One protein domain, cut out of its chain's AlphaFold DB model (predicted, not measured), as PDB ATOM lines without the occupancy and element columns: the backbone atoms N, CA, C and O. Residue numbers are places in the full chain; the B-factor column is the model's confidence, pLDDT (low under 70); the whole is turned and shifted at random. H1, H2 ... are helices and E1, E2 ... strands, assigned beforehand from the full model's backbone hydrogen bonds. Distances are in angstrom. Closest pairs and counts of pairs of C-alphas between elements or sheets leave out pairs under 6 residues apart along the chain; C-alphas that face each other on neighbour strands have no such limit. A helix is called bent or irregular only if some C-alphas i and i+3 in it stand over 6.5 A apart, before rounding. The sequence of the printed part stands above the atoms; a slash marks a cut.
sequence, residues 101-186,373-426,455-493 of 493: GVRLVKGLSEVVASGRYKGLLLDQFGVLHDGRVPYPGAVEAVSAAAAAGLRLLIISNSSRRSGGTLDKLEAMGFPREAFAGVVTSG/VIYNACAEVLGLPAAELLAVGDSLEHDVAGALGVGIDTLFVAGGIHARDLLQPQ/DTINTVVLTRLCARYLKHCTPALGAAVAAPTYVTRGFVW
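AT A GLANCE: This is residues 101 to 186, 373 to 426 and 455 to 493 of the 493 residues of an uncharacterized protein of Chlamydomonas reinhardtii (UniProt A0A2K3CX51). A strongly twisted sheet of six parallel strands runs through the middle, with helices over both of its faces: H4 and H5 over one, H2 and H3 over the opposite one. H1 only grazes the sheet, while H6 and H7 are off it, and H7 touches H5. The printed part has 179 residues with seven named helices and six named strands, along the chain H1 E1 H2 E2 H3 E3 H4 E4 H5 E5 H6 H7 E6; the strand order across the sheet is E3 E2 E1 E4 E5 E6. The class is mixed, helices and strands, with under half of the printed residues, 89, in named elements. The whole is compact and rounded, with a radius of gyration of the C-alphas of 15.2 A and spans of 41 by 34 by 33 A.

IN THESE COORDINATES: The strands are E3, residues 179 to 184, 14.0 A from first to last C-alpha; E2, residues 151 to 156, 16.5 A; E1, residues 119 to 122; E4, residues 389 to 393, 12.9 A; E5, residues 409 to 413, 13.3 A; and E6, residues 486 to 488. C-alpha 119, where E1 begins, is at (-4.688, 42.669, -40.368), and C-alpha 488, where E6 ends, is at (2.931, 47.632, -24.696). The helices are H1, residues 108 to 112; H2, residues 138 to 147, 14.1 A; H3, residues 162 to 171, 15.7 A; H4, residues 373 to 382, 14.3 A; H5, residues 396 to 405, 11.9 A; H6, residues 419 to 422; and H7, residues 459 to 469, 15.0 A. H3 is irregular, with C-alphas 163 and 166 7.2 A apart. H5 is neither bent nor irregular, but only just: C-alphas 397 and 400 are 6.4 A apart. H7 begins with C-alpha 459 at (11.951, 43.567, -18.665).

HOW THE PARTS SIT: The edge strands are E3 and E6. Within hydrogen-bond range are N 180 and O 152 of E3 and E2, 2.7 A; N 122 and O 153 of E1 and E2, 2.8 A; N 392 and O 121 of E4 and E1, 2.8 A; N 411 and O 391 of E5 and E4, 2.8 A; and N 488 and O 412 of E6 and E5, 2.9 A. Residues 103 to 104 form a short parallel pairing with residues 486 to 487 of E6. E1, H2, E2, then E2, H3, E3, and E4, H5, E5 are strand-helix-strand units, two parallel neighbour strands with a helix between, each with a right-handed crossover. H4 runs along the strands over E2 at a height over the sheet of 8.1 A, and only just not over E1, on which 2 of its C-alphas fall. H5, on the same face, runs along E4 at 8.6 A; the C-alphas of Gly 393 and Asp 399, the closest of E4 and H5, are 5.2 A apart. On the opposite face, H2 runs along E2 at 10.1 A, and H3 is over E3 at 9.4 A, slantwise to it at 42 degrees on the local plane. H1 is close but not clearly touching H2, the C-alphas of Leu 108 and Ala 141 being closest at 7.4 A. H5 and H7 touch, closest at the C-alphas of Glu 397 and Tyr 469, 5.2 A, and stand at 72 degrees, only just about perpendicular. H7 also touches H6, with the C-alphas of Leu 422 and Val 461 closest at 6.4 A. In H1, H2, H4 and H7 every O i to N i+4 pair is within hydrogen-bond range; H3 has 3 of 6 and H5 4 of 6, and H6 is too short for such a pair.

THE WHOLE: The C-alphas farthest apart, those of Ala 171 and Gly 478, are 45.2 A apart. Residues 187 to 372 are not printed, with 11.9 A between C-alphas 186 and 373, and residues 427 to 454 are not printed, with 9.2 A between C-alphas 426 and 455. The links E1 to H2 and H7 to E6 are long. Mean pLDDT of the printed part is 91.4; under 70 are residues 101, 425 to 426, 455 and 475 to 479.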
ATOM      1  N   GLY A 101      16.042  42.013 -28.267       64.44
ATOM      2  CA  GLY A 101      15.126  41.999 -29.414       64.44
ATOM      3  C   GLY A 101      13.672  42.392 -29.125       64.44
ATOM      4  O   GLY A 101      12.935  42.645 -30.073       64.44
ATOM      5  N   VAL A 102      13.248  42.517 -27.861       79.00
ATOM      6  CA  VAL A 102      11.886  42.992 -27.538       79.00
ATOM      7  C   VAL A 102      11.786  44.506 -27.713       79.00
ATOM      8  O   VAL A 102      12.488  45.262 -27.037       79.00
ATOM      9  N   ARG A 103      10.866  44.971 -28.566       90.19
ATOM     10  CA  ARG A 103      10.612  46.405 -28.750       90.19
ATOM     11  C   ARG A 103       9.453  46.885 -27.877       90.19
ATOM     12  O   ARG A 103       8.295  46.560 -28.130       90.19
ATOM     13  N   LEU A 104       9.760  47.704 -26.872       93.62
ATOM     14  CA  LEU A 104       8.731  48.426 -26.118       93.62
ATOM     15  C   LEU A 104       8.135  49.532 -26.997       93.62
ATOM     16  O   LEU A 104       8.881  50.301 -27.602       93.62
ATOM     17  N   VAL A 105       6.809  49.610 -27.051       94.38
ATOM     18  CA  VAL A 105       6.065  50.622 -27.814       94.38
ATOM     19  C   VAL A 105       5.023  51.291 -26.933       94.38
ATOM     20  O   VAL A 105       4.537  50.701 -25.966       94.38
ATOM     21  N   LYS A 106       4.665  52.534 -27.266       91.75
ATOM     22  CA  LYS A 106       3.657  53.283 -26.496       91.75
ATOM     23  C   LYS A 106       2.230  52.794 -26.749       91.75
ATOM     24  O   LYS A 106       1.399  52.858 -25.850       91.75
ATOM     25  N   GLY A 107       1.964  52.306 -27.956       90.81
ATOM     26  CA  GLY A 107       0.633  51.935 -28.418       90.81
ATOM     27  C   GLY A 107       0.671  51.293 -29.799       90.81
ATOM     28  O   GLY A 107       1.734  51.142 -30.411       90.81
ATOM     29  N   LEU A 108      -0.501  50.894 -30.274       93.94
ATOM     30  CA  LEU A 108      -0.700  50.202 -31.540       93.94
ATOM     31  C   LEU A 108      -0.290  51.065 -32.744       93.94
ATOM     32  O   LEU A 108       0.286  50.536 -33.696       93.94
ATOM     33  N   SER A 109      -0.519  52.380 -32.691       94.06
ATOM     34  CA  SER A 109      -0.192  53.354 -33.741       94.06
ATOM     35  C   SER A 109       1.283  53.319 -34.131       94.06
ATOM     36  O   SER A 109       1.593  53.324 -35.320       94.06
ATOM     37  N   GLU A 110       2.201  53.197 -33.165       94.50
ATOM     38  CA  GLU A 110       3.646  53.111 -33.428       94.50
ATOM     39  C   GLU A 110       4.004  51.862 -34.249       94.50
ATOM     40  O   GLU A 110       4.877  51.899 -35.119       94.50
ATOM     41  N   VAL A 111       3.309  50.751 -33.996       92.62
ATOM     42  CA  VAL A 111       3.541  49.468 -34.669       92.62
ATOM     43  C   VAL A 111       2.990  49.505 -36.094       92.62
ATOM     44  O   VAL A 111       3.682  49.142 -37.054       92.62
ATOM     45  N   VAL A 112       1.752  49.974 -36.248       91.12
ATOM     46  CA  VAL A 112       1.052  49.971 -37.540       91.12
ATOM     47  C   VAL A 112       1.505  51.108 -38.461       91.12
ATOM     48  O   VAL A 112       1.378  50.975 -39.676       91.12
ATOM     49  N   ALA A 113       2.145  52.160 -37.930       90.38
ATOM     50  CA  ALA A 113       2.767  53.234 -38.715       90.38
ATOM     51  C   ALA A 113       3.846  52.735 -39.693       90.38
ATOM     52  O   ALA A 113       4.118  53.388 -40.697       90.38
ATOM     53  N   SER A 114       4.431  51.557 -39.443       88.38
ATOM     54  CA  SER A 114       5.339  50.898 -40.393       88.38
ATOM     55  C   SER A 114       4.672  50.536 -41.728       88.38
ATOM     56  O   SER A 114       5.365  50.250 -42.701       88.38
ATOM     57  N   GLY A 115       3.335  50.480 -41.775       92.38
ATOM     58  CA  GLY A 115       2.558  50.054 -42.938       92.38
ATOM     59  C   GLY A 115       2.680  48.562 -43.264       92.38
ATOM     60  O   GLY A 115       2.064  48.108 -44.232       92.38
ATOM     61  N   ARG A 116       3.449  47.800 -42.474       95.12
ATOM     62  CA  ARG A 116       3.726  46.378 -42.708       95.12
ATOM     63  C   ARG A 116       2.509  45.491 -42.479       95.12
ATOM     64  O   ARG A 116       2.305  44.534 -43.215       95.12
ATOM     65  N   TYR A 117       1.714  45.814 -41.469       97.88
ATOM     66  CA  TYR A 117       0.562  45.011 -41.089       97.88
ATOM     67  C   TYR A 117      -0.694  45.480 -41.798       97.88
ATOM     68  O   TYR A 117      -0.950  46.681 -41.885       97.88
ATOM     69  N   LYS A 118      -1.475  44.520 -42.290       98.12
ATOM     70  CA  LYS A 118      -2.766  44.743 -42.954       98.12
ATOM     71  C   LYS A 118      -3.933  44.175 -42.155       98.12
ATOM     72  O   LYS A 118      -5.072  44.582 -42.378       98.12
ATOM     73  N   GLY A 119      -3.666  43.264 -41.218       98.25
ATOM     74  CA  GLY A 119      -4.688  42.669 -40.368       98.25
ATOM     75  C   GLY A 119      -4.244  42.498 -38.923       98.25
ATOM     76  O   GLY A 119      -3.066  42.268 -38.645       98.25
ATOM     77  N   LEU A 120      -5.211  42.602 -38.013       98.62
ATOM     78  CA  LEU A 120      -5.019  42.393 -36.580       98.62
ATOM     79  C   LEU A 120      -5.822  41.179 -36.126       98.62
ATOM     80  O   LEU A 120      -7.019  41.096 -36.402       98.62
ATOM     81  N   LEU A 121      -5.173  40.268 -35.403       98.75
ATOM     82  CA  LEU A 121      -5.841  39.191 -34.677       98.75
ATOM     83  C   LEU A 121      -5.946  39.616 -33.217       98.75
ATOM     84  O   LEU A 121      -4.928  39.717 -32.541       98.75
ATOM     85  N   LEU A 122      -7.154  39.911 -32.754       98.50
ATOM     86  CA  LEU A 122      -7.390  40.529 -31.454       98.50
ATOM     87  C   LEU A 122      -7.956  39.504 -30.473       98.50
ATOM     88  O   LEU A 122      -9.040  38.954 -30.710       98.50
ATOM     89  N   ASP A 123      -7.245  39.264 -29.372       96.75
ATOM     90  CA  ASP A 123      -7.875  38.654 -28.202       96.75
ATOM     91  C   ASP A 123      -8.890  39.615 -27.559       96.75
ATOM     92  O   ASP A 123      -8.931  40.804 -27.868       96.75
ATOM     93  N   GLN A 124      -9.743  39.094 -26.677       93.25
ATOM     94  CA  GLN A 124     -10.812  39.847 -26.021       93.25
ATOM     95  C   GLN A 124     -10.497  40.167 -24.560       93.25
ATOM     96  O   GLN A 124     -10.370  41.336 -24.197       93.25
ATOM     97  N   PHE A 125     -10.404  39.141 -23.714       88.94
ATOM     98  CA  PHE A 125     -10.169  39.321 -22.282       88.94
ATOM     99  C   PHE A 125      -8.723  39.753 -22.050       88.94
ATOM    100  O   PHE A 125      -7.833  39.263 -22.725       88.94
ATOM    101  N   GLY A 126      -8.493  40.723 -21.163       85.38
ATOM    102  CA  GLY A 126      -7.149  41.277 -20.931       85.38
ATOM    103  C   GLY A 126      -6.609  42.197 -22.039       85.38
ATOM    104  O   GLY A 126      -5.617  42.890 -21.818       85.38
ATOM    105  N   VAL A 127      -7.287  42.272 -23.194       93.44
ATOM    106  CA  VAL A 127      -6.922  43.147 -24.324       93.44
ATOM    107  C   VAL A 127      -7.989  44.206 -24.589       93.44
ATOM    108  O   VAL A 127      -7.702  45.397 -24.518       93.44
ATOM    109  N   LEU A 128      -9.226  43.792 -24.873       95.38
ATOM    110  CA  LEU A 128     -10.333  44.686 -25.219       95.38
ATOM    111  C   LEU A 128     -11.218  45.009 -24.013       95.38
ATOM    112  O   LEU A 128     -11.606  46.162 -23.835       95.38
ATOM    113  N   HIS A 129     -11.536  44.019 -23.177       92.62
ATOM    114  CA  HIS A 129     -12.458  44.185 -22.048       92.62
ATOM    115  C   HIS A 129     -12.215  43.173 -20.922       92.62
ATOM    116  O   HIS A 129     -11.604  42.126 -21.126       92.62
ATOM    117  N   ASP A 130     -12.798  43.412 -19.748       87.25
ATOM    118  CA  ASP A 130     -12.765  42.482 -18.603       87.25
ATOM    119  C   ASP A 130     -13.985  41.536 -18.530       87.25
ATOM    120  O   ASP A 130     -14.137  40.753 -17.594       87.25
ATOM    121  N   GLY A 131     -14.870  41.610 -19.529       85.06
ATOM    122  CA  GLY A 131     -16.128  40.861 -19.603       85.06
ATOM    123  C   GLY A 131     -17.347  41.661 -19.158       85.06
ATOM    124  O   GLY A 131     -18.474  41.203 -19.355       85.06
ATOM    125  N   ARG A 132     -17.143  42.854 -18.593       84.88
ATOM    126  CA  ARG A 132     -18.203  43.790 -18.211       84.88
ATOM    127  C   ARG A 132     -18.058  45.117 -18.931       84.88
ATOM    128  O   ARG A 132     -19.041  45.615 -19.467       84.88
ATOM    129  N   VAL A 133     -16.851  45.674 -18.933       90.19
ATOM    130  CA  VAL A 133     -16.559  46.985 -19.511       90.19
ATOM    131  C   VAL A 133     -15.311  46.926 -20.393       90.19
ATOM    132  O   VAL A 133     -14.409  46.122 -20.132       90.19
ATOM    133  N   PRO A 134     -15.240  47.758 -21.446       95.12
ATOM    134  CA  PRO A 134     -14.024  47.903 -22.233       95.12
ATOM    135  C   PRO A 134     -12.883  48.477 -21.386       95.12
ATOM    136  O   PRO A 134     -13.108  49.296 -20.490       95.12
ATOM    137  N   TYR A 135     -11.648  48.077 -21.688       93.12
ATOM    138  CA  TYR A 135     -10.475  48.711 -21.095       93.12
ATOM    139  C   TYR A 135     -10.306  50.145 -21.621       93.12
ATOM    140  O   TYR A 135     -10.675  50.428 -22.766       93.12
ATOM    141  N   PRO A 136      -9.725  51.060 -20.821       93.00
ATOM    142  CA  PRO A 136      -9.489  52.434 -21.253       93.00
ATOM    143  C   PRO A 136      -8.708  52.506 -22.572       93.00
ATOM    144  O   PRO A 136      -7.632  51.918 -22.685       93.00
ATOM    145  N   GLY A 137      -9.238  53.237 -23.556       94.25
ATOM    146  CA  GLY A 137      -8.612  53.421 -24.868       94.25
ATOM    147  C   GLY A 137      -8.851  52.290 -25.876       94.25
ATOM    148  O   GLY A 137      -8.481  52.443 -27.040       94.25
ATOM    149  N   ALA A 138      -9.454  51.162 -25.474       96.69
ATOM    150  CA  ALA A 138      -9.600  50.000 -26.351       96.69
ATOM    151  C   ALA A 138     -10.596  50.241 -27.496       96.69
ATOM    152  O   ALA A 138     -10.346  49.832 -28.633       96.69
ATOM    153  N   VAL A 139     -11.716  50.917 -27.220       97.44
ATOM    154  CA  VAL A 139     -12.735  51.243 -28.234       97.44
ATOM    155  C   VAL A 139     -12.170  52.232 -29.254       97.44
ATOM    156  O   VAL A 139     -12.342  52.061 -30.464       97.44
ATOM    157  N   GLU A 140     -11.440  53.239 -28.776       97.31
ATOM    158  CA  GLU A 140     -10.748  54.228 -29.595       97.31
ATOM    159  C   GLU A 140      -9.666  53.568 -30.456       97.31
ATOM    160  O   GLU A 140      -9.586  53.846 -31.651       97.31
ATOM    161  N   ALA A 141      -8.887  52.643 -29.885       97.06
ATOM    162  CA  ALA A 141      -7.863  51.891 -30.604       97.06
ATOM    163  C   ALA A 141      -8.449  51.017 -31.720       97.06
ATOM    164  O   ALA A 141      -7.927  51.034 -32.835       97.06
ATOM    165  N   VAL A 142      -9.553  50.301 -31.464       98.06
ATOM    166  CA  VAL A 142     -10.274  49.535 -32.499       98.06
ATOM    167  C   VAL A 142     -10.763  50.457 -33.615       98.06
ATOM    168  O   VAL A 142     -10.533  50.180 -34.793       98.06
ATOM    169  N   SER A 143     -11.405  51.567 -33.250       97.81
ATOM    170  CA  SER A 143     -11.978  52.513 -34.211       97.81
ATOM    171  C   SER A 143     -10.895  53.147 -35.085       97.81
ATOM    172  O   SER A 143     -11.032  53.214 -36.306       97.81
ATOM    173  N   ALA A 144      -9.784  53.565 -34.478       97.56
ATOM    174  CA  ALA A 144      -8.660  54.156 -35.187       97.56
ATOM    175  C   ALA A 144      -7.921  53.129 -36.066       97.56
ATOM    176  O   ALA A 144      -7.555  53.450 -37.196       97.56
ATOM    177  N   ALA A 145      -7.782  51.879 -35.613       97.44
ATOM    178  CA  ALA A 145      -7.208  50.792 -36.408       97.44
ATOM    179  C   ALA A 145      -8.038  50.501 -37.663       97.44
ATOM    180  O   ALA A 145      -7.483  50.398 -38.759       97.44
ATOM    181  N   ALA A 146      -9.361  50.424 -37.519       97.38
ATOM    182  CA  ALA A 146     -10.266  50.258 -38.650       97.38
ATOM    183  C   ALA A 146     -10.218  51.470 -39.598       97.38
ATOM    184  O   ALA A 146     -10.122  51.294 -40.812       97.38
ATOM    185  N   ALA A 147     -10.193  52.697 -39.065       96.81
ATOM    186  CA  ALA A 147     -10.062  53.921 -39.862       96.81
ATOM    187  C   ALA A 147      -8.722  54.006 -40.619       96.81
ATOM    188  O   ALA A 147      -8.662  54.572 -41.710       96.81
ATOM    189  N   ALA A 148      -7.660  53.400 -40.082       95.81
ATOM    190  CA  ALA A 148      -6.372  53.245 -40.755       95.81
ATOM    191  C   ALA A 148      -6.367  52.141 -41.838       95.81
ATOM    192  O   ALA A 148      -5.333  51.896 -42.460       95.81
ATOM    193  N   GLY A 149      -7.503  51.479 -42.082       96.06
ATOM    194  CA  GLY A 149      -7.672  50.469 -43.127       96.06
ATOM    195  C   GLY A 149      -7.206  49.065 -42.739       96.06
ATOM    196  O   GLY A 149      -7.059  48.213 -43.618       96.06
ATOM    197  N   LEU A 150      -6.961  48.802 -41.451       98.00
ATOM    198  CA  LEU A 150      -6.620  47.462 -40.977       98.00
ATOM    199  C   LEU A 150      -7.862  46.569 -40.968       98.00
ATOM    200  O   LEU A 150      -8.966  47.004 -40.648       98.00
ATOM    201  N   ARG A 151      -7.675  45.284 -41.275       98.38
ATOM    202  CA  ARG A 151      -8.726  44.269 -41.155       98.38
ATOM    203  C   ARG A 151      -8.644  43.595 -39.791       98.38
ATOM    204  O   ARG A 151      -7.713  42.837 -39.532       98.38
ATOM    205  N   LEU A 152      -9.602  43.876 -38.916       98.50
ATOM    206  CA  LEU A 152      -9.592  43.377 -37.541       98.50
ATOM    207  C   LEU A 152     -10.389  42.076 -37.456       98.50
ATOM    208  O   LEU A 152     -11.514  42.002 -37.944       98.50
ATOM    209  N   LEU A 153      -9.837  41.056 -36.813       98.56
ATOM    210  CA  LEU A 153     -10.511  39.785 -36.580       98.56
ATOM    211  C   LEU A 153     -10.381  39.398 -35.113       98.56
ATOM    212  O   LEU A 153      -9.282  39.402 -34.565       98.56
ATOM    213  N   ILE A 154     -11.489  39.018 -34.486       98.50
ATOM    214  CA  ILE A 154     -11.443  38.470 -33.130       98.50
ATOM    215  C   ILE A 154     -10.963  37.018 -33.174       98.50
ATOM    216  O   ILE A 154     -11.491  36.214 -33.946       98.50
ATOM    217  N   ILE A 155     -10.028  36.665 -32.292       98.38
ATOM    218  CA  ILE A 155      -9.553  35.296 -32.065       98.38
ATOM    219  C   ILE A 155      -9.807  34.894 -30.603       98.38
ATOM    220  O   ILE A 155      -9.421  35.607 -29.685       98.38
ATOM    221  N   SER A 156     -10.486  33.768 -30.348       96.50
ATOM    222  CA  SER A 156     -10.922  33.414 -28.983       96.50
ATOM    223  C   SER A 156     -10.885  31.918 -28.666       96.50
ATOM    224  O   SER A 156     -11.318  31.087 -29.464       96.50
ATOM    225  N   ASN A 157     -10.482  31.579 -27.438       96.00
ATOM    226  CA  ASN A 157     -10.522  30.211 -26.913       96.00
ATOM    227  C   ASN A 157     -11.909  29.743 -26.456       96.00
ATOM    228  O   ASN A 157     -12.069  28.584 -26.090       96.00
ATOM    229  N   SER A 158     -12.943  30.588 -26.543       93.88
ATOM    230  CA  SER A 158     -14.317  30.190 -26.221       93.88
ATOM    231  C   SER A 158     -14.733  28.898 -26.938       93.88
ATOM    232  O   SER A 158     -14.606  28.775 -28.160       93.88
ATOM    233  N   SER A 159     -15.319  27.960 -26.183       93.19
ATOM    234  CA  SER A 159     -15.892  26.721 -26.727       93.19
ATOM    235  C   SER A 159     -17.248  26.933 -27.408       93.19
ATOM    236  O   SER A 159     -17.831  25.999 -27.958       93.19
ATOM    237  N   ARG A 160     -17.765  28.169 -27.408       93.25
ATOM    238  CA  ARG A 160     -18.980  28.559 -28.132       93.25
ATOM    239  C   ARG A 160     -18.669  28.890 -29.594       93.25
ATOM    240  O   ARG A 160     -17.553  29.264 -29.944       93.25
ATOM    241  N   ARG A 161     -19.697  28.790 -30.440       93.50
ATOM    242  CA  ARG A 161     -19.693  29.264 -31.837       93.50
ATOM    243  C   ARG A 161     -19.532  30.789 -31.893       93.50
ATOM    244  O   ARG A 161     -19.835  31.473 -30.916       93.50
ATOM    245  N   SER A 162     -19.109  31.316 -33.037       90.75
ATOM    246  CA  SER A 162     -18.745  32.734 -33.204       90.75
ATOM    247  C   SER A 162     -19.916  33.730 -33.179       90.75
ATOM    248  O   SER A 162     -19.712  34.906 -32.878       90.75
ATOM    249  N   GLY A 163     -21.143  33.278 -33.464       85.75
ATOM    250  CA  GLY A 163     -22.270  34.151 -33.825       85.75
ATOM    251  C   GLY A 163     -22.679  35.222 -32.804       85.75
ATOM    252  O   GLY A 163     -23.172  36.261 -33.217       85.75
ATOM    253  N   GLY A 164     -22.456  35.009 -31.504       86.31
ATOM    254  CA  GLY A 164     -22.864  35.960 -30.455       86.31
ATOM    255  C   GLY A 164     -21.756  36.884 -29.943       86.31
ATOM    256  O   GLY A 164     -21.989  37.641 -29.006       86.31
ATOM    257  N   THR A 165     -20.533  36.786 -30.468       92.19
ATOM    258  CA  THR A 165     -19.394  37.552 -29.934       92.19
ATOM    259  C   THR A 165     -19.450  39.022 -30.337       92.19
ATOM    260  O   THR A 165     -19.275  39.884 -29.483       92.19
ATOM    261  N   LEU A 166     -19.739  39.323 -31.607       93.75
ATOM    262  CA  LEU A 166     -19.788  40.714 -32.073       93.75
ATOM    263  C   LEU A 166     -20.931  41.500 -31.429       93.75
ATOM    264  O   LEU A 166     -20.724  42.648 -31.071       93.75
ATOM    265  N   ASP A 167     -22.088  40.871 -31.202       93.44
ATOM    266  CA  ASP A 167     -23.224  41.519 -30.529       93.44
ATOM    267  C   ASP A 167     -22.851  41.966 -29.102       93.44
ATOM    268  O   ASP A 167     -23.262  43.025 -28.637       93.44
ATOM    269  N   LYS A 168     -22.031  41.170 -28.399       92.19
ATOM    270  CA  LYS A 168     -21.534  41.517 -27.060       92.19
ATOM    271  C   LYS A 168     -20.542  42.673 -27.098       92.19
ATOM    272  O   LYS A 168     -20.619  43.549 -26.246       92.19
ATOM    273  N   LEU A 169     -19.621  42.664 -28.061       95.31
ATOM    274  CA  LEU A 169     -18.654  43.749 -28.239       95.31
ATOM    275  C   LEU A 169     -19.364  45.057 -28.616       95.31
ATOM    276  O   LEU A 169     -19.060  46.105 -28.053       95.31
ATOM    277  N   GLU A 170     -20.371  44.985 -29.482       96.06
ATOM    278  CA  GLU A 170     -21.213  46.122 -29.854       96.06
ATOM    279  C   GLU A 170     -21.957  46.702 -28.647       96.06
ATOM    280  O   GLU A 170     -21.926  47.910 -28.422       96.06
ATOM    281  N   ALA A 171     -22.517  45.847 -27.786       95.75
ATOM    282  CA  ALA A 171     -23.133  46.281 -26.531       95.75
ATOM    283  C   ALA A 171     -22.145  46.952 -25.551       95.75
ATOM    284  O   ALA A 171     -22.573  47.710 -24.682       95.75
ATOM    285  N   MET A 172     -20.838  46.697 -25.687       95.56
ATOM    286  CA  MET A 172     -19.769  47.356 -24.920       95.56
ATOM    287  C   MET A 172     -19.233  48.630 -25.597       95.56
ATOM    288  O   MET A 172     -18.336  49.271 -25.051       95.56
ATOM    289  N   GLY A 173     -19.770  49.010 -26.759       96.75
ATOM    290  CA  GLY A 173     -19.398  50.220 -27.492       96.75
ATOM    291  C   GLY A 173     -18.372  50.014 -28.608       96.75
ATOM    292  O   GLY A 173     -17.986  50.992 -29.244       96.75
ATOM    293  N   PHE A 174     -17.933  48.782 -28.884       97.75
ATOM    294  CA  PHE A 174     -17.063  48.526 -30.031       97.75
ATOM    295  C   PHE A 174     -17.875  48.549 -31.338       97.75
ATOM    296  O   PHE A 174     -18.863  47.824 -31.441       97.75
ATOM    297  N   PRO A 175     -17.462  49.306 -32.368       96.69
ATOM    298  CA  PRO A 175     -18.171  49.330 -33.647       96.69
ATOM    299  C   PRO A 175     -18.125  47.950 -34.313       96.69
ATOM    300  O   PRO A 175     -17.049  47.433 -34.623       96.69
ATOM    301  N   ARG A 176     -19.288  47.334 -34.543       96.19
ATOM    302  CA  ARG A 176     -19.396  45.988 -35.130       96.19
ATOM    303  C   ARG A 176     -18.687  45.906 -36.482       96.19
ATOM    304  O   ARG A 176     -18.004  44.927 -36.774       96.19
ATOM    305  N   GLU A 177     -18.865  46.935 -37.296       96.19
ATOM    306  CA  GLU A 177     -18.327  47.083 -38.643       96.19
ATOM    307  C   GLU A 177     -16.802  47.207 -38.689       96.19
ATOM    308  O   GLU A 177     -16.213  46.979 -39.745       96.19
ATOM    309  N   ALA A 178     -16.149  47.515 -37.563       97.38
ATOM    310  CA  ALA A 178     -14.692  47.513 -37.493       97.38
ATOM    311  C   ALA A 178     -14.108  46.098 -37.616       97.38
ATOM    312  O   ALA A 178     -12.952  45.948 -38.012       97.38
ATOM    313  N   PHE A 179     -14.888  45.058 -37.302       98.06
ATOM    314  CA  PHE A 179     -14.428  43.675 -37.333       98.06
ATOM    315  C   PHE A 179     -14.840  42.970 -38.628       98.06
ATOM    316  O   PHE A 179     -16.013  42.879 -38.980       98.06
ATOM    317  N   ALA A 180     -13.866  42.354 -39.293       97.25
ATOM    318  CA  ALA A 180     -14.077  41.452 -40.421       97.25
ATOM    319  C   ALA A 180     -14.764  40.135 -40.012       97.25
ATOM    320  O   ALA A 180     -15.274  39.414 -40.869       97.25
ATOM    321  N   GLY A 181     -14.760  39.795 -38.719       97.12
ATOM    322  CA  GLY A 181     -15.390  38.587 -38.197       97.12
ATOM    323  C   GLY A 181     -14.794  38.104 -36.877       97.12
ATOM    324  O   GLY A 181     -14.059  38.815 -36.189       97.12
ATOM    325  N   VAL A 182     -15.124  36.857 -36.538       98.00
ATOM    326  CA  VAL A 182     -14.711  36.189 -35.301       98.00
ATOM    327  C   VAL A 182     -14.363  34.739 -35.605       98.00
ATOM    328  O   VAL A 182     -15.153  34.025 -36.227       98.00
ATOM    329  N   VAL A 183     -13.226  34.280 -35.095       98.19
ATOM    330  CA  VAL A 183     -12.842  32.868 -35.068       98.19
ATOM    331  C   VAL A 183     -12.740  32.423 -33.613       98.19
ATOM    332  O   VAL A 183     -12.015  33.011 -32.809       98.19
ATOM    333  N   THR A 184     -13.481  31.373 -33.261       97.94
ATOM    334  CA  THR A 184     -13.430  30.766 -31.926       97.94
ATOM    335  C   THR A 184     -12.966  29.317 -32.000       97.94
ATOM    336  O   THR A 184     -13.182  28.627 -32.997       97.94
ATOM    337  N   SER A 185     -12.393  28.814 -30.911       97.88
ATOM    338  CA  SER A 185     -12.075  27.389 -30.763       97.88
ATOM    339  C   SER A 185     -13.316  26.492 -30.942       97.88
ATOM    340  O   SER A 185     -13.260  25.445 -31.596       97.88
ATOM    341  N   GLY A 186     -14.484  26.931 -30.456       96.81
ATOM    342  CA  GLY A 186     -15.765  26.260 -30.705       96.81
ATOM    343  C   GLY A 186     -16.191  26.251 -32.181       96.81
ATOM    344  O   GLY A 186     -16.784  25.277 -32.652       96.81
ATOM    345  N   VAL A 373      -4.088  25.598 -35.863       97.44
ATOM    346  CA  VAL A 373      -5.402  25.534 -36.531       97.44
ATOM    347  C   VAL A 373      -6.203  26.831 -36.399       97.44
ATOM    348  O   VAL A 373      -6.874  27.223 -37.354       97.44
ATOM    349  N   ILE A 374      -6.114  27.536 -35.260       98.31
ATOM    350  CA  ILE A 374      -6.878  28.772 -35.067       98.31
ATOM    351  C   ILE A 374      -6.273  29.962 -35.805       98.31
ATOM    352  O   ILE A 374      -7.007  30.724 -36.429       98.31
ATOM    353  N   TYR A 375      -4.948  30.080 -35.831       98.31
ATOM    354  CA  TYR A 375      -4.274  31.162 -36.544       98.31
ATOM    355  C   TYR A 375      -4.345  30.980 -38.058       98.31
ATOM    356  O   TYR A 375      -4.593  31.947 -38.776       98.31
ATOM    357  N   ASN A 376      -4.217  29.743 -38.544       96.94
ATOM    358  CA  ASN A 376      -4.389  29.426 -39.962       96.94
ATOM    359  C   ASN A 376      -5.807  29.767 -40.435       96.94
ATOM    360  O   ASN A 376      -5.975  30.377 -41.488       96.94
ATOM    361  N   ALA A 377      -6.828  29.448 -39.631       97.81
ATOM    362  CA  ALA A 377      -8.203  29.835 -39.929       97.81
ATOM    363  C   ALA A 377      -8.390  31.361 -39.929       97.81
ATOM    364  O   ALA A 377      -9.096  31.893 -40.783       97.81
ATOM    365  N   CYS A 378      -7.747  32.085 -39.011       98.38
ATOM    366  CA  CYS A 378      -7.765  33.547 -39.013       98.38
ATOM    367  C   CYS A 378      -7.131  34.137 -40.284       98.38
ATOM    368  O   CYS A 378      -7.711  35.033 -40.899       98.38
ATOM    369  N   ALA A 379      -5.974  33.615 -40.697       97.75
ATOM    370  CA  ALA A 379      -5.302  34.016 -41.928       97.75
ATOM    371  C   ALA A 379      -6.158  33.719 -43.172       97.75
ATOM    372  O   ALA A 379      -6.246  34.565 -44.059       97.75
ATOM    373  N   GLU A 380      -6.851  32.573 -43.206       96.31
ATOM    374  CA  GLU A 380      -7.810  32.205 -44.260       96.31
ATOM    375  C   GLU A 380      -8.977  33.203 -44.334       96.31
ATOM    376  O   GLU A 380      -9.263  33.738 -45.405       96.31
ATOM    377  N   VAL A 381      -9.618  33.512 -43.199       97.19
ATOM    378  CA  VAL A 381     -10.740  34.471 -43.131       97.19
ATOM    379  C   VAL A 381     -10.306  35.868 -43.576       97.19
ATOM    380  O   VAL A 381     -11.041  36.567 -44.280       97.19
ATOM    381  N   LEU A 382      -9.103  36.288 -43.185       97.94
ATOM    382  CA  LEU A 382      -8.552  37.562 -43.621       97.94
ATOM    383  C   LEU A 382      -7.969  37.505 -45.035       97.94
ATOM    384  O   LEU A 382      -7.792  38.555 -45.635       97.94
ATOM    385  N   GLY A 383      -7.696  36.342 -45.617       97.88
ATOM    386  CA  GLY A 383      -6.986  36.248 -46.895       97.88
ATOM    387  C   GLY A 383      -5.642  36.988 -46.879       97.88
ATOM    388  O   GLY A 383      -5.282  37.612 -47.875       97.88
ATOM    389  N   LEU A 384      -4.948  36.979 -45.737       98.00
ATOM    390  CA  LEU A 384      -3.668  37.661 -45.532       98.00
ATOM    391  C   LEU A 384      -2.585  36.642 -45.146       98.00
ATOM    392  O   LEU A 384      -2.866  35.732 -44.362       98.00
ATOM    393  N   PRO A 385      -1.348  36.781 -45.655       97.56
ATOM    394  CA  PRO A 385      -0.234  35.947 -45.221       97.56
ATOM    395  C   PRO A 385       0.194  36.302 -43.790       97.56
ATOM    396  O   PRO A 385       0.045  37.442 -43.351       97.56
ATOM    397  N   ALA A 386       0.807  35.346 -43.083       96.44
ATOM    398  CA  ALA A 386       1.256  35.517 -41.697       96.44
ATOM    399  C   ALA A 386       2.133  36.767 -41.475       96.44
ATOM    400  O   ALA A 386       1.959  37.475 -40.488       96.44
ATOM    401  N   ALA A 387       3.005  37.096 -42.435       96.19
ATOM    402  CA  ALA A 387       3.913  38.246 -42.364       96.19
ATOM    403  C   ALA A 387       3.212  39.626 -42.354       96.19
ATOM    404  O   ALA A 387       3.830  40.622 -41.966       96.19
ATOM    405  N   GLU A 388       1.947  39.690 -42.785       97.81
ATOM    406  CA  GLU A 388       1.112  40.903 -42.791       97.81
ATOM    407  C   GLU A 388       0.115  40.951 -41.620       97.81
ATOM    408  O   GLU A 388      -0.662  41.906 -41.500       97.81
ATOM    409  N   LEU A 389       0.127  39.937 -40.753       98.44
ATOM    410  CA  LEU A 389      -0.721  39.851 -39.571       98.44
ATOM    411  C   LEU A 389       0.057  40.246 -38.314       98.44
ATOM    412  O   LEU A 389       1.236  39.928 -38.169       98.44
ATOM    413  N   LEU A 390      -0.637  40.908 -37.392       98.38
ATOM    414  CA  LEU A 390      -0.172  41.156 -36.029       98.38
ATOM    415  C   LEU A 390      -1.174  40.534 -35.054       98.38
ATOM    416  O   LEU A 390      -2.351  40.904 -35.050       98.38
ATOM    417  N   ALA A 391      -0.718  39.598 -34.227       98.44
ATOM    418  CA  ALA A 391      -1.512  39.059 -33.131       98.44
ATOM    419  C   ALA A 391      -1.369  39.946 -31.892       98.44
ATOM    420  O   ALA A 391      -0.259  40.248 -31.457       98.44
ATOM    421  N   VAL A 392      -2.494  40.362 -31.318       98.31
ATOM    422  CA  VAL A 392      -2.553  41.203 -30.125       98.31
ATOM    423  C   VAL A 392      -3.205  40.411 -29.004       98.31
ATOM    424  O   VAL A 392      -4.342  39.956 -29.141       98.31
ATOM    425  N   GLY A 393      -2.474  40.246 -27.910       97.06
ATOM    426  CA  GLY A 393      -2.844  39.343 -26.827       97.06
ATOM    427  C   GLY A 393      -2.138  39.690 -25.529       97.06
ATOM    428  O   GLY A 393      -1.111  40.371 -25.538       97.06
ATOM    429  N   ASP A 394      -2.668  39.211 -24.415       94.94
ATOM    430  CA  ASP A 394      -2.092  39.408 -23.086       94.94
ATOM    431  C   ASP A 394      -1.491  38.124 -22.499       94.94
ATOM    432  O   ASP A 394      -0.876  38.160 -21.429       94.94
ATOM    433  N   SER A 395      -1.609  36.994 -23.207       94.50
ATOM    434  CA  SER A 395      -1.068  35.710 -22.786       94.50
ATOM    435  C   SER A 395       0.184  35.312 -23.560       94.50
ATOM    436  O   SER A 395       0.160  35.103 -24.776       94.50
ATOM    437  N   LEU A 396       1.294  35.112 -22.839       94.44
ATOM    438  CA  LEU A 396       2.516  34.571 -23.440       94.44
ATOM    439  C   LEU A 396       2.321  33.127 -23.919       94.44
ATOM    440  O   LEU A 396       2.807  32.762 -24.983       94.44
ATOM    441  N   GLU A 397       1.600  32.316 -23.145       93.19
ATOM    442  CA  GLU A 397       1.395  30.887 -23.409       93.19
ATOM    443  C   GLU A 397       0.412  30.611 -24.552       93.19
ATOM    444  O   GLU A 397       0.562  29.615 -25.256       93.19
ATOM    445  N   HIS A 398      -0.579  31.486 -24.752       94.06
ATOM    446  CA  HIS A 398      -1.605  31.297 -25.777       94.06
ATOM    447  C   HIS A 398      -1.367  32.209 -26.980       94.06
ATOM    448  O   HIS A 398      -1.112  31.711 -28.075       94.06
ATOM    449  N   ASP A 399      -1.426  33.529 -26.785       97.00
ATOM    450  CA  ASP A 399      -1.416  34.492 -27.886       97.00
ATOM    451  C   ASP A 399      -0.051  34.589 -28.544       97.00
ATOM    452  O   ASP A 399       0.058  34.463 -29.765       97.00
ATOM    453  N   VAL A 400       0.984  34.798 -27.724       96.12
ATOM    454  CA  VAL A 400       2.343  35.020 -28.218       96.12
ATOM    455  C   VAL A 400       2.937  33.716 -28.730       96.12
ATOM    456  O   VAL A 400       3.360  33.659 -29.882       96.12
ATOM    457  N   ALA A 401       2.918  32.648 -27.926       95.00
ATOM    458  CA  ALA A 401       3.436  31.348 -28.345       95.00
ATOM    459  C   ALA A 401       2.749  30.830 -29.616       95.00
ATOM    460  O   ALA A 401       3.423  30.348 -30.528       95.00
ATOM    461  N   GLY A 402       1.418  30.954 -29.687       95.62
ATOM    462  CA  GLY A 402       0.637  30.481 -30.823       95.62
ATOM    463  C   GLY A 402       0.925  31.253 -32.107       95.62
ATOM    464  O   GLY A 402       1.172  30.643 -33.146       95.62
ATOM    465  N   ALA A 403       0.963  32.585 -32.034       96.94
ATOM    466  CA  ALA A 403       1.249  33.434 -33.186       96.94
ATOM    467  C   ALA A 403       2.680  33.239 -33.707       96.94
ATOM    468  O   ALA A 403       2.867  32.987 -34.900       96.94
ATOM    469  N   LEU A 404       3.681  33.254 -32.818       94.62
ATOM    470  CA  LEU A 404       5.074  33.002 -33.198       94.62
ATOM    471  C   LEU A 404       5.241  31.609 -33.821       94.62
ATOM    472  O   LEU A 404       5.981  31.453 -34.792       94.62
ATOM    473  N   GLY A 405       4.515  30.606 -33.314       93.25
ATOM    474  CA  GLY A 405       4.528  29.237 -33.833       93.25
ATOM    475  C   GLY A 405       4.069  29.098 -35.289       93.25
ATOM    476  O   GLY A 405       4.414  28.112 -35.937       93.25
ATOM    477  N   VAL A 406       3.336  30.082 -35.821       94.81
ATOM    478  CA  VAL A 406       2.905  30.133 -37.230       94.81
ATOM    479  C   VAL A 406       3.522  31.302 -38.011       94.81
ATOM    480  O   VAL A 406       3.092  31.601 -39.123       94.81
ATOM    481  N   GLY A 407       4.537  31.966 -37.447       94.56
ATOM    482  CA  GLY A 407       5.241  33.076 -38.095       94.56
ATOM    483  C   GLY A 407       4.457  34.391 -38.150       94.56
ATOM    484  O   GLY A 407       4.711  35.205 -39.036       94.56
ATOM    485  N   ILE A 408       3.500  34.594 -37.240       96.69
ATOM    486  CA  ILE A 408       2.785  35.863 -37.050       96.69
ATOM    487  C   ILE A 408       3.492  36.660 -35.953       96.69
ATOM    488  O   ILE A 408       3.769  36.136 -34.873       96.69
ATOM    489  N   ASP A 409       3.755  37.939 -36.214       96.00
ATOM    490  CA  ASP A 409       4.324  38.832 -35.206       96.00
ATOM    491  C   ASP A 409       3.312  39.204 -34.127       96.00
ATOM    492  O   ASP A 409       2.098  39.168 -34.334       96.00
ATOM    493  N   THR A 410       3.815  39.610 -32.962       96.88
ATOM    494  CA  THR A 410       2.974  39.800 -31.777       96.88
ATOM    495  C   THR A 410       3.132  41.176 -31.153       96.88
ATOM    496  O   THR A 410       4.255  41.645 -30.963       96.88
ATOM    497  N   LEU A 411       2.018  41.768 -30.730       97.38
ATOM    498  CA  LEU A 411       1.973  42.854 -29.758       97.38
ATOM    499  C   LEU A 411       1.431  42.304 -28.437       97.38
ATOM    500  O   LEU A 411       0.237  42.046 -28.302       97.38
ATOM    501  N   PHE A 412       2.321  42.129 -27.466       97.25
ATOM    502  CA  PHE A 412       1.966  41.646 -26.138       97.25
ATOM    503  C   PHE A 412       1.503  42.797 -25.232       97.25
ATOM    504  O   PHE A 412       2.217  43.790 -25.062       97.25
ATOM    505  N   VAL A 413       0.316  42.652 -24.641       95.94
ATOM    506  CA  VAL A 413      -0.307  43.621 -23.731       95.94
ATOM    507  C   VAL A 413       0.027  43.250 -22.284       95.94
ATOM    508  O   VAL A 413      -0.605  42.393 -21.671       95.94
ATOM    509  N   ALA A 414       1.021  43.923 -21.706       93.12
ATOM    510  CA  ALA A 414       1.519  43.629 -20.359       93.12
ATOM    511  C   ALA A 414       0.507  43.936 -19.237       93.12
ATOM    512  O   ALA A 414       0.678  43.460 -18.118       93.12
ATOM    513  N   GLY A 415      -0.525  44.734 -19.521       86.75
ATOM    514  CA  GLY A 415      -1.591  45.111 -18.591       86.75
ATOM    515  C   GLY A 415      -2.694  44.068 -18.393       86.75
ATOM    516  O   GLY A 415      -3.580  44.315 -17.578       86.75
ATOM    517  N   GLY A 416      -2.646  42.930 -19.092       86.88
ATOM    518  CA  GLY A 416      -3.580  41.817 -18.888       86.88
ATOM    519  C   GLY A 416      -3.110  40.829 -17.814       86.88
ATOM    520  O   GLY A 416      -2.704  41.238 -16.723       86.88
ATOM    521  N   ILE A 417      -3.152  39.518 -18.088       85.75
ATOM    522  CA  ILE A 417      -2.935  38.463 -17.075       85.75
ATOM    523  C   ILE A 417      -1.607  38.569 -16.302       85.75
ATOM    524  O   ILE A 417      -1.541  38.159 -15.143       85.75
ATOM    525  N   HIS A 418      -0.563  39.148 -16.901       86.19
ATOM    526  CA  HIS A 418       0.758  39.310 -16.284       86.19
ATOM    527  C   HIS A 418       0.983  40.689 -15.638       86.19
ATOM    528  O   HIS A 418       2.091  40.974 -15.179       86.19
ATOM    529  N   ALA A 419      -0.041  41.545 -15.543       86.50
ATOM    530  CA  ALA A 419       0.094  42.906 -15.014       86.50
ATOM    531  C   ALA A 419       0.704  42.948 -13.608       86.50
ATOM    532  O   ALA A 419       1.560  43.784 -13.322       86.50
ATOM    533  N   ARG A 420       0.303  42.010 -12.737       86.06
ATOM    534  CA  ARG A 420       0.826  41.909 -11.365       86.06
ATOM    535  C   ARG A 420       2.311  41.576 -11.313       86.06
ATOM    536  O   ARG A 420       2.963  41.975 -10.356       86.06
ATOM    537  N   ASP A 421       2.833  40.865 -12.304       86.25
ATOM    538  CA  ASP A 421       4.247  40.495 -12.373       86.25
ATOM    539  C   ASP A 421       5.073  41.602 -13.047       86.25
ATOM    540  O   ASP A 421       6.208  41.876 -12.657       86.25
ATOM    541  N   LEU A 422       4.499  42.248 -14.067       88.88
ATOM    542  CA  LEU A 422       5.222  43.130 -14.983       88.88
ATOM    543  C   LEU A 422       5.179  44.615 -14.622       88.88
ATOM    544  O   LEU A 422       6.086  45.337 -15.032       88.88
ATOM    545  N   LEU A 423       4.158  45.077 -13.894       86.75
ATOM    546  CA  LEU A 423       3.895  46.506 -13.664       86.75
ATOM    547  C   LEU A 423       4.051  46.931 -12.190       86.75
ATOM    548  O   LEU A 423       3.463  47.924 -11.765       86.75
ATOM    549  N   GLN A 424       4.808  46.181 -11.381       71.81
ATOM    550  CA  GLN A 424       4.998  46.513  -9.963       71.81
ATOM    551  C   GLN A 424       5.807  47.813  -9.763       71.81
ATOM    552  O   GLN A 424       6.798  48.021 -10.468       71.81
ATOM    553  N   PRO A 425       5.468  48.648  -8.759       57.12
ATOM    554  CA  PRO A 425       6.270  49.815  -8.391       57.12
ATOM    555  C   PRO A 425       7.682  49.416  -7.927       57.12
ATOM    556  O   PRO A 425       7.845  48.482  -7.141       57.12
ATOM    557  N   GLN A 426       8.711  50.160  -8.351       49.03
ATOM    558  CA  GLN A 426      10.135  49.851  -8.098       49.03
ATOM    559  C   GLN A 426      10.545  49.745  -6.610       49.03
ATOM    560  O   GLN A 426      11.612  49.209  -6.305       49.03
ATOM    561  N   ASP A 455       5.630  53.465 -13.657       57.25
ATOM    562  CA  ASP A 455       5.108  53.331 -15.034       57.25
ATOM    563  C   ASP A 455       5.905  52.462 -16.023       57.25
ATOM    564  O   ASP A 455       5.612  52.464 -17.221       57.25
ATOM    565  N   THR A 456       6.888  51.686 -15.564       82.19
ATOM    566  CA  THR A 456       7.783  50.931 -16.465       82.19
ATOM    567  C   THR A 456       7.514  49.426 -16.453       82.19
ATOM    568  O   THR A 456       7.210  48.843 -15.417       82.19
ATOM    569  N   ILE A 457       7.623  48.788 -17.625       89.44
ATOM    570  CA  ILE A 457       7.492  47.333 -17.774       89.44
ATOM    571  C   ILE A 457       8.777  46.671 -17.279       89.44
ATOM    572  O   ILE A 457       9.865  46.976 -17.770       89.44
ATOM    573  N   ASN A 458       8.660  45.734 -16.338       90.56
ATOM    574  CA  ASN A 458       9.801  44.998 -15.804       90.56
ATOM    575  C   ASN A 458      10.335  43.977 -16.827       90.56
ATOM    576  O   ASN A 458       9.862  42.842 -16.922       90.56
ATOM    577  N   THR A 459      11.356  44.376 -17.588       88.44
ATOM    578  CA  THR A 459      11.951  43.567 -18.665       88.44
ATOM    579  C   THR A 459      12.688  42.324 -18.162       88.44
ATOM    580  O   THR A 459      12.744  41.315 -18.869       88.44
ATOM    581  N   VAL A 460      13.204  42.336 -16.928       88.62
ATOM    582  CA  VAL A 460      13.836  41.159 -16.307       88.62
ATOM    583  C   VAL A 460      12.790  40.083 -16.032       88.62
ATOM    584  O   VAL A 460      12.993  38.916 -16.371       88.62
ATOM    585  N   VAL A 461      11.648  40.469 -15.456       91.00
ATOM    586  CA  VAL A 461      10.525  39.549 -15.229       91.00
ATOM    587  C   VAL A 461       9.960  39.068 -16.561       91.00
ATOM    588  O   VAL A 461       9.787  37.863 -16.731       91.00
ATOM    589  N   LEU A 462       9.774  39.963 -17.536       91.62
ATOM    590  CA  LEU A 462       9.337  39.590 -18.883       91.62
ATOM    591  C   LEU A 462      10.250  38.530 -19.511       91.62
ATOM    592  O   LEU A 462       9.752  37.540 -20.037       91.62
ATOM    593  N   THR A 463      11.571  38.692 -19.412       89.62
ATOM    594  CA  THR A 463      12.547  37.723 -19.942       89.62
ATOM    595  C   THR A 463      12.363  36.345 -19.301       89.62
ATOM    596  O   THR A 463      12.348  35.331 -19.997       89.62
ATOM    597  N   ARG A 464      12.156  36.289 -17.976       90.88
ATOM    598  CA  ARG A 464      11.900  35.030 -17.255       90.88
ATOM    599  C   ARG A 464      10.576  34.389 -17.667       90.88
ATOM    600  O   ARG A 464      10.521  33.173 -17.836       90.88
ATOM    601  N   LEU A 465       9.524  35.189 -17.842       92.06
ATOM    602  CA  LEU A 465       8.231  34.699 -18.317       92.06
ATOM    603  C   LEU A 465       8.344  34.162 -19.752       92.06
ATOM    604  O   LEU A 465       7.862  33.066 -20.021       92.06
ATOM    605  N   CYS A 466       9.056  34.858 -20.644       92.50
ATOM    606  CA  CYS A 466       9.333  34.377 -22.000       92.50
ATOM    607  C   CYS A 466      10.094  33.045 -21.969       92.50
ATOM    608  O   CYS A 466       9.655  32.078 -22.582       92.50
ATOM    609  N   ALA A 467      11.161  32.934 -21.173       89.75
ATOM    610  CA  ALA A 467      11.905  31.682 -21.025       89.75
ATOM    611  C   ALA A 467      11.043  30.531 -20.476       89.75
ATOM    612  O   ALA A 467      11.282  29.370 -20.796       89.75
ATOM    613  N   ARG A 468      10.026  30.830 -19.663       90.31
ATOM    614  CA  ARG A 468       9.094  29.828 -19.135       90.31
ATOM    615  C   ARG A 468       8.074  29.374 -20.177       90.31
ATOM    616  O   ARG A 468       7.889  28.169 -20.351       90.31
ATOM    617  N   TYR A 469       7.395  30.323 -20.816       90.38
ATOM    618  CA  TYR A 469       6.217  30.061 -21.648       90.38
ATOM    619  C   TYR A 469       6.553  29.855 -23.128       90.38
ATOM    620  O   TYR A 469       5.863  29.108 -23.809       90.38
ATOM    621  N   LEU A 470       7.650  30.440 -23.611       89.44
ATOM    622  CA  LEU A 470       8.071  30.397 -25.014       89.44
ATOM    623  C   LEU A 470       9.244  29.435 -25.257       89.44
ATOM    624  O   LEU A 470       9.809  29.413 -26.344       89.44
ATOM    625  N   LYS A 471       9.605  28.593 -24.277       83.44
ATOM    626  CA  LYS A 471      10.717  27.618 -24.376       83.44
ATOM    627  C   LYS A 471      10.625  26.638 -25.550       83.44
ATOM    628  O   LYS A 471      11.633  26.055 -25.934       83.44
ATOM    629  N   HIS A 472       9.422  26.405 -26.070       81.12
ATOM    630  CA  HIS A 472       9.180  25.512 -27.207       81.12
ATOM    631  C   HIS A 472       9.068  26.267 -28.537       81.12
ATOM    632  O   HIS A 472       9.002  25.640 -29.592       81.12
ATOM    633  N   CYS A 473       9.057  27.600 -28.500       80.31
ATOM    634  CA  CYS A 473       9.093  28.433 -29.689       80.31
ATOM    635  C   CYS A 473      10.540  28.548 -30.177       80.31
ATOM    636  O   CYS A 473      11.470  28.696 -29.383       80.31
ATOM    637  N   THR A 474      10.734  28.500 -31.496       72.25
ATOM    638  CA  THR A 474      12.061  28.739 -32.074       72.25
ATOM    639  C   THR A 474      12.370  30.236 -31.965       72.25
ATOM    640  O   THR A 474      11.541  31.038 -32.401       72.25
ATOM    641  N   PRO A 475      13.512  30.646 -31.386       63.22
ATOM    642  CA  PRO A 475      13.883  32.054 -31.338       63.22
ATOM    643  C   PRO A 475      14.076  32.628 -32.746       63.22
ATOM    644  O   PRO A 475      14.490  31.918 -33.666       63.22
ATOM    645  N   ALA A 476      13.839  33.932 -32.908       58.84
ATOM    646  CA  ALA A 476      14.321  34.642 -34.089       58.84
ATOM    647  C   ALA A 476      15.855  34.519 -34.172       58.84
ATOM    648  O   ALA A 476      16.523  34.430 -33.138       58.84
ATOM    649  N   LEU A 477      16.418  34.501 -35.389       49.84
ATOM    650  CA  LEU A 477      17.869  34.379 -35.588       49.84
ATOM    651  C   LEU A 477      18.630  35.367 -34.682       49.84
ATOM    652  O   LEU A 477      18.465  36.577 -34.810       49.84
ATOM    653  N   GLY A 478      19.470  34.835 -33.790       54.25
ATOM    654  CA  GLY A 478      20.315  35.616 -32.880       54.25
ATOM    655  C   GLY A 478      19.778  35.799 -31.455       54.25
ATOM    656  O   GLY A 478      20.549  36.212 -30.598       54.25
ATOM    657  N   ALA A 479      18.518  35.453 -31.162       61.25
ATOM    658  CA  ALA A 479      17.973  35.540 -29.806       61.25
ATOM    659  C   ALA A 479      18.212  34.249 -29.004       61.25
ATOM    660  O   ALA A 479      17.972  33.143 -29.487       61.25
ATOM    661  N   ALA A 480      18.631  34.385 -27.742       70.25
ATOM    662  CA  ALA A 480      18.794  33.244 -26.834       70.25
ATOM    663  C   ALA A 480      17.448  32.647 -26.373       70.25
ATOM    664  O   ALA A 480      17.390  31.489 -25.965       70.25
ATOM    665  N   VAL A 481      16.366  33.436 -26.425       74.81
ATOM    666  CA  VAL A 481      15.016  33.069 -25.973       74.81
ATOM    667  C   VAL A 481      13.993  33.684 -26.929       74.81
ATOM    668  O   VAL A 481      14.120  34.851 -27.296       74.81
ATOM    669  N   ALA A 482      12.975  32.918 -27.334       86.12
ATOM    670  CA  ALA A 482      11.848  33.461 -28.091       86.12
ATOM    671  C   ALA A 482      11.096  34.508 -27.253       86.12
ATOM    672  O   ALA A 482      10.898  34.325 -26.053       86.12
ATOM    673  N   ALA A 483      10.680  35.605 -27.878       90.69
ATOM    674  CA  ALA A 483      10.072  36.736 -27.192       90.69
ATOM    675  C   ALA A 483       9.049  37.435 -28.102       90.69
ATOM    676  O   ALA A 483       9.146  37.302 -29.325       90.69
ATOM    677  N   PRO A 484       8.073  38.169 -27.538       92.81
ATOM    678  CA  PRO A 484       7.133  38.935 -28.341       92.81
ATOM    679  C   PRO A 484       7.837  40.027 -29.158       92.81
ATOM    680  O   PRO A 484       8.743  40.696 -28.658       92.81
ATOM    681  N   THR A 485       7.377  40.241 -30.394       93.56
ATOM    682  CA  THR A 485       7.937  41.247 -31.314       93.56
ATOM    683  C   THR A 485       7.836  42.665 -30.741       93.56
ATOM    684  O   THR A 485       8.800  43.433 -30.770       93.56
ATOM    685  N   TYR A 486       6.671  43.003 -30.184       95.19
ATOM    686  CA  TYR A 486       6.398  44.273 -29.522       95.19
ATOM    687  C   TYR A 486       5.743  44.035 -28.170       95.19
ATOM    688  O   TYR A 486       4.984  43.081 -27.986       95.19
ATOM    689  N   VAL A 487       5.983  44.950 -27.239       95.56
ATOM    690  CA  VAL A 487       5.331  44.952 -25.931       95.56
ATOM    691  C   VAL A 487       4.808  46.345 -25.635       95.56
ATOM    692  O   VAL A 487       5.530  47.331 -25.765       95.56
ATOM    693  N   THR A 488       3.560  46.411 -25.192       94.75
ATOM    694  CA  THR A 488       2.931  47.632 -24.696       94.75
ATOM    695  C   THR A 488       2.316  47.386 -23.327       94.75
ATOM    696  O   THR A 488       2.077  46.247 -22.926       94.75
ATOM    697  N   ARG A 489       2.042  48.460 -22.588       91.31
ATOM    698  CA  ARG A 489       1.349  48.367 -21.303       91.31
ATOM    699  C   ARG A 489      -0.134  48.053 -21.471       91.31
ATOM    700  O   ARG A 489      -0.686  47.326 -20.659       91.31
ATOM    701  N   GLY A 490      -0.777  48.605 -22.492       90.19
ATOM    702  CA  GLY A 490      -2.219  48.505 -22.695       90.19
ATOM    703  C   GLY A 490      -2.563  48.497 -24.175       90.19
ATOM    704  O   GLY A 490      -1.751  48.894 -25.010       90.19
ATOM    705  N   PHE A 491      -3.775  48.063 -24.501       91.19
ATOM    706  CA  PHE A 491      -4.280  48.157 -25.862       91.19
ATOM    707  C   PHE A 491      -4.809  49.570 -26.131       91.19
ATOM    708  O   PHE A 491      -5.982  49.870 -25.931       91.19
ATOM    709  N   VAL A 492      -3.899  50.452 -26.540       87.69
ATOM    710  CA  VAL A 492      -4.172  51.865 -26.833       87.69
ATOM    711  C   VAL A 492      -3.672  52.214 -28.229       87.69
ATOM    712  O   VAL A 492      -2.737  51.570 -28.718       87.69
ATOM    713  N   TRP A 493      -4.296  53.208 -28.867       89.56
ATOM    714  CA  TRP A 493      -3.861  53.724 -30.165       89.56
ATOM    715  C   TRP A 493      -2.500  54.395 -30.042       89.56
ATOM    716  O   TRP A 493      -2.359  55.379 -29.289       89.56
TER     717      TRP A 493